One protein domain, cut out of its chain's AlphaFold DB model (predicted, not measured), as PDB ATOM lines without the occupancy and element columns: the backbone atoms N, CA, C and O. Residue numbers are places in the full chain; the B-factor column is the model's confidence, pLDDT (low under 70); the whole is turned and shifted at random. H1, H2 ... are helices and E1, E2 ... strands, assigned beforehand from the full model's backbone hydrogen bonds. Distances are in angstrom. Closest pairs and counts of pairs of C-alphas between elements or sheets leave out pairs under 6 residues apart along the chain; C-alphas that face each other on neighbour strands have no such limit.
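What this domain is: This is residues 2 to 43 of the 78 residues of an uncharacterized protein of Ancylostoma ceylanicum (UniProt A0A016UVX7). One helix, H1, sticks out with residues 2 to 16 standing free from a small head, where a loop leads into a two-stranded hairpin of E1 and E2. The printed part has 42 residues, in the order H1, E1, E2; its class is mixed, helices and strands. It is a rod spanning 45 by 19 by 15 A, only just loose, close to extended, with a radius of gyration of the C-alphas of 13.4 A.

How they stand to each other: H1, residues 2 to 17, has every O i to N i+4 pair within hydrogen-bond range. E1, residues 31 to 34, and E2, residues 37 to 40, form an antiparallel hairpin at 135 degrees, with N 32 and O 39 2.8 A apart. H1 and E2 are apart.

Where its parts are: H1 measures 22.7 A from C-alpha 2 at (11.060, 53.135, 36.171). E1 measures 9.3 A and E2 9.9 A, ending at C-alpha 40 (0.528, 20.921, 20.687).

The domain as a whole: The C-alphas of Lys 2 and Asp 43, the two farthest apart, are 45.9 A apart. The printed part has no cut. The link from H1 to E1 is long, 13 residues. The model's pLDDT is under 70 at residues 14 to 19 and 23 to 25.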
ATOM      1  N   LYS A   2      11.844  54.068  35.318       72.50
ATOM      2  CA  LYS A   2      11.060  53.135  36.171       72.50
ATOM      3  C   LYS A   2       9.732  52.664  35.549       72.50
ATOM      4  O   LYS A   2       9.447  51.477  35.562       72.50
ATOM      5  N   LYS A   3       8.961  53.571  34.932       75.44
ATOM      6  CA  LYS A   3       7.694  53.229  34.248       75.44
ATOM      7  C   LYS A   3       7.889  52.295  33.044       75.44
ATOM      8  O   LYS A   3       7.075  51.411  32.821       75.44
ATOM      9  N   VAL A   4       8.992  52.467  32.312       84.50
ATOM     10  CA  VAL A   4       9.355  51.611  31.168       84.50
ATOM     11  C   VAL A   4       9.764  50.221  31.655       84.50
ATOM     12  O   VAL A   4       9.303  49.229  31.108       84.50
ATOM     13  N   ALA A   5      10.553  50.141  32.731       85.12
ATOM     14  CA  ALA A   5      10.918  48.866  33.346       85.12
ATOM     15  C   ALA A   5       9.687  48.097  33.860       85.12
ATOM     16  O   ALA A   5       9.570  46.902  33.611       85.12
ATOM     17  N   VAL A   6       8.734  48.779  34.505       87.19
ATOM     18  CA  VAL A   6       7.477  48.161  34.967       87.19
ATOM     19  C   VAL A   6       6.635  47.647  33.794       87.19
ATOM     20  O   VAL A   6       6.137  46.526  33.860       87.19
ATOM     21  N   LEU A   7       6.516  48.418  32.707       86.50
ATOM     22  CA  LEU A   7       5.798  47.984  31.502       86.50
ATOM     23  C   LEU A   7       6.442  46.752  30.858       86.50
ATOM     24  O   LEU A   7       5.733  45.819  30.491       86.50
ATOM     25  N   LEU A   8       7.774  46.720  30.763       82.88
ATOM     26  CA  LEU A   8       8.503  45.571  30.226       82.88
ATOM     27  C   LEU A   8       8.314  44.320  31.092       82.88
ATOM     28  O   LEU A   8       8.049  43.247  30.558       82.88
ATOM     29  N   VAL A   9       8.381  44.450  32.419       85.88
ATOM     30  CA  VAL A   9       8.141  43.330  33.344       85.88
ATOM     31  C   VAL A   9       6.704  42.812  33.230       85.88
ATOM     32  O   VAL A   9       6.496  41.602  33.154       85.88
ATOM     33  N   ALA A  10       5.712  43.703  33.151       82.94
ATOM     34  CA  ALA A  10       4.313  43.316  32.968       82.94
ATOM     35  C   ALA A  10       4.078  42.580  31.635       82.94
ATOM     36  O   ALA A  10       3.362  41.578  31.604       82.94
ATOM     37  N   LEU A  11       4.723  43.027  30.551       79.81
ATOM     38  CA  LEU A  11       4.707  42.362  29.240       79.81
ATOM     39  C   LEU A  11       5.310  40.953  29.295       79.81
ATOM     40  O   LEU A  11       4.733  40.008  28.768       79.81
ATOM     41  N   VAL A  12       6.444  40.781  29.975       76.56
ATOM     42  CA  VAL A  12       7.081  39.462  30.117       76.56
ATOM     43  C   VAL A  12       6.201  38.500  30.925       76.56
ATOM     44  O   VAL A  12       6.020  37.348  30.527       76.56
ATOM     45  N   LEU A  13       5.611  38.963  32.030       72.06
ATOM     46  CA  LEU A  13       4.730  38.143  32.871       72.06
ATOM     47  C   LEU A  13       3.446  37.723  32.143       72.06
ATOM     48  O   LEU A  13       3.009  36.580  32.281       72.06
ATOM     49  N   SER A  14       2.867  38.610  31.331       66.25
ATOM     50  CA  SER A  14       1.659  38.303  30.558       66.25
ATOM     51  C   SER A  14       1.913  37.260  29.463       66.25
ATOM     52  O   SER A  14       1.097  36.355  29.297       66.25
ATOM     53  N   VAL A  15       3.070  37.286  28.794       66.81
ATOM     54  CA  VAL A  15       3.457  36.238  27.826       66.81
ATOM     55  C   VAL A  15       3.706  34.887  28.515       66.81
ATOM     56  O   VAL A  15       3.343  33.839  27.979       66.81
ATOM     57  N   ALA A  16       4.289  34.884  29.717       63.59
ATOM     58  CA  ALA A  16       4.537  33.654  30.472       63.59
ATOM     59  C   ALA A  16       3.243  32.988  30.976       63.59
ATOM     60  O   ALA A  16       3.165  31.759  31.027       63.59
ATOM     61  N   ALA A  17       2.223  33.781  31.319       62.38
ATOM     62  CA  ALA A  17       0.919  33.274  31.742       62.38
ATOM     63  C   ALA A  17       0.164  32.572  30.598       62.38
ATOM     64  O   ALA A  17      -0.452  31.538  30.825       62.38
ATOM     65  N   GLN A  18       0.286  33.056  29.357       61.84
ATOM     66  CA  GLN A  18      -0.422  32.512  28.183       61.84
ATOM     67  C   GLN A  18      -0.076  31.055  27.833       61.84
ATOM     68  O   GLN A  18      -0.785  30.429  27.047       61.84
ATOM     69  N   ARG A  19       1.022  30.506  28.371       66.38
ATOM     70  CA  ARG A  19       1.430  29.111  28.136       66.38
ATOM     71  C   ARG A  19       1.133  28.168  29.290       66.38
ATOM     72  O   ARG A  19       1.272  26.959  29.103       66.38
ATOM     73  N   LYS A  20       0.750  28.697  30.449       76.94
ATOM     74  CA  LYS A  20       0.405  27.887  31.612       76.94
ATOM     75  C   LYS A  20      -1.082  27.558  31.590       76.94
ATOM     76  O   LYS A  20      -1.890  28.360  31.140       76.94
ATOM     77  N   CYS A  21      -1.420  26.367  32.054       84.69
ATOM     78  CA  CYS A  21      -2.797  25.905  32.177       84.69
ATOM     79  C   CYS A  21      -2.985  25.156  33.496       84.69
ATOM     80  O   CYS A  21      -2.042  24.577  34.035       84.69
ATOM     81  N   ASP A  22      -4.212  25.169  33.994       77.56
ATOM     82  CA  ASP A  22      -4.680  24.478  35.193       77.56
ATOM     83  C   ASP A  22      -6.052  23.841  34.901       77.56
ATOM     84  O   ASP A  22      -6.454  23.726  33.742       77.56
ATOM     85  N   ALA A  23      -6.755  23.379  35.937       62.97
ATOM     86  CA  ALA A  23      -8.058  22.730  35.792       62.97
ATOM     87  C   ALA A  23      -9.159  23.660  35.235       62.97
ATOM     88  O   ALA A  23     -10.146  23.162  34.695       62.97
ATOM     89  N   GLU A  24      -8.996  24.983  35.341       63.50
ATOM     90  CA  GLU A  24      -9.978  25.984  34.902       63.50
ATOM     91  C   GLU A  24      -9.589  26.632  33.561       63.50
ATOM     92  O   GLU A  24     -10.447  27.064  32.785       63.50
ATOM     93  N   SER A  25      -8.294  26.656  33.240       65.50
ATOM     94  CA  SER A  25      -7.745  27.285  32.042       65.50
ATOM     95  C   SER A  25      -7.765  26.342  30.841       65.50
ATOM     96  O   SER A  25      -6.947  25.428  30.709       65.50
ATOM     97  N   LYS A  26      -8.662  26.618  29.892       76.75
ATOM     98  CA  LYS A  26      -8.659  25.954  28.584       76.75
ATOM     99  C   LYS A  26      -7.507  26.494  27.738       76.75
ATOM    100  O   LYS A  26      -7.388  27.700  27.530       76.75
ATOM    101  N   CYS A  27      -6.657  25.599  27.243       86.56
ATOM    102  CA  CYS A  27      -5.642  25.972  26.265       86.56
ATOM    103  C   CYS A  27      -6.295  26.448  24.952       86.56
ATOM    104  O   CYS A  27      -7.400  26.009  24.635       86.56
ATOM    105  N   PRO A  28      -5.617  27.309  24.171       87.56
ATOM    106  CA  PRO A  28      -6.065  27.676  22.830       87.56
ATOM    107  C   PRO A  28      -6.314  26.460  21.917       87.56
ATOM    108  O   PRO A  28      -5.702  25.408  22.132       87.56
ATOM    109  N   PRO A  29      -7.109  26.624  20.842       88.31
ATOM    110  CA  PRO A  29      -7.356  25.564  19.871       88.31
ATOM    111  C   PRO A  29      -6.071  24.924  19.338       88.31
ATOM    112  O   PRO A  29      -5.084  25.597  19.028       88.31
ATOM    113  N   GLY A  30      -6.081  23.600  19.210       87.56
ATOM    114  CA  GLY A  30      -4.940  22.793  18.781       87.56
ATOM    115  C   GLY A  30      -3.903  22.523  19.872       87.56
ATOM    116  O   GLY A  30      -2.870  21.902  19.595       87.56
ATOM    117  N   LEU A  31      -4.159  22.953  21.109       89.62
ATOM    118  CA  LEU A  31      -3.310  22.694  22.267       89.62
ATOM    119  C   LEU A  31      -4.054  21.849  23.311       89.62
ATOM    120  O   LEU A  31      -5.278  21.806  23.367       89.62
ATOM    121  N   VAL A  32      -3.295  21.150  24.147       88.38
ATOM    122  CA  VAL A  32      -3.797  20.385  25.291       88.38
ATOM    123  C   VAL A  32      -2.950  20.703  26.512       88.38
ATOM    124  O   VAL A  32      -1.739  20.902  26.399       88.38
ATOM    125  N   CYS A  33      -3.580  20.748  27.683       88.31
ATOM    126  CA  CYS A  33      -2.856  20.958  28.924       88.31
ATOM    127  C   CYS A  33      -2.087  19.691  29.315       88.31
ATOM    128  O   CYS A  33      -2.682  18.629  29.507       88.31
ATOM    129  N   ARG A  34      -0.761  19.785  29.433       87.88
ATOM    130  CA  ARG A  34       0.102  18.723  29.966       87.88
ATOM    131  C   ARG A  34       1.125  19.319  30.916       87.88
ATOM    132  O   ARG A  34       1.847  20.241  30.548       87.88
ATOM    133  N   ASN A  35       1.201  18.780  32.132       86.88
ATOM    134  CA  ASN A  35       2.130  19.230  33.177       86.88
ATOM    135  C   ASN A  35       2.070  20.753  33.405       86.88
ATOM    136  O   ASN A  35       3.101  21.419  33.459       86.88
ATOM    137  N   GLY A  36       0.859  21.314  33.441       86.12
ATOM    138  CA  GLY A  36       0.635  22.748  33.629       86.12
ATOM    139  C   GLY A  36       1.028  23.633  32.441       86.12
ATOM    140  O   GLY A  36       1.122  24.848  32.602       86.12
ATOM    141  N   ASN A  37       1.285  23.051  31.263       86.50
ATOM    142  CA  ASN A  37       1.660  23.772  30.050       86.50
ATOM    143  C   ASN A  37       0.752  23.413  28.870       86.50
ATOM    144  O   ASN A  37       0.420  22.246  28.654       86.50
ATOM    145  N   CYS A  38       0.410  24.405  28.053       88.06
ATOM    146  CA  CYS A  38      -0.290  24.180  26.796       88.06
ATOM    147  C   CYS A  38       0.684  23.666  25.730       88.06
ATOM    148  O   CYS A  38       1.546  24.403  25.246       88.06
ATOM    149  N   VAL A  39       0.539  22.397  25.349       87.94
ATOM    150  CA  VAL A  39       1.373  21.731  24.338       87.94
ATOM    151  C   VAL A  39       0.560  21.377  23.099       87.94
ATOM    152  O   VAL A  39      -0.651  21.194  23.180       87.94
ATOM    153  N   ARG A  40       1.216  21.263  21.939       87.25
ATOM    154  CA  ARG A  40       0.528  20.921  20.687       87.25
ATOM    155  C   ARG A  40      -0.096  19.534  20.735       87.25
ATOM    156  O   ARG A  40       0.534  18.563  21.152       87.25
ATOM    157  N   ARG A  41      -1.326  19.458  20.239       89.06
ATOM    158  CA  ARG A  41      -2.027  18.211  19.959       89.06
ATOM    159  C   ARG A  41      -1.451  17.559  18.706       89.06
ATOM    160  O   ARG A  41      -1.363  18.195  17.660       89.06
ATOM    161  N   MET A  42      -1.054  16.294  18.828       87.88
ATOM    162  CA  MET A  42      -0.464  15.522  17.724       87.88
ATOM    163  C   MET A  42      -1.523  14.928  16.785       87.88
ATOM    164  O   MET A  42      -1.193  14.482  15.695       87.88
ATOM    165  N   ASP A  43      -2.791  14.934  17.199       90.00
ATOM    166  CA  ASP A  43      -3.946  14.518  16.402       90.00
ATOM    167  C   ASP A  43      -4.517  15.647  15.522       90.00
ATOM    168  O   ASP A  43      -5.357  15.404  14.647       90.00
TER     169      ASP A  43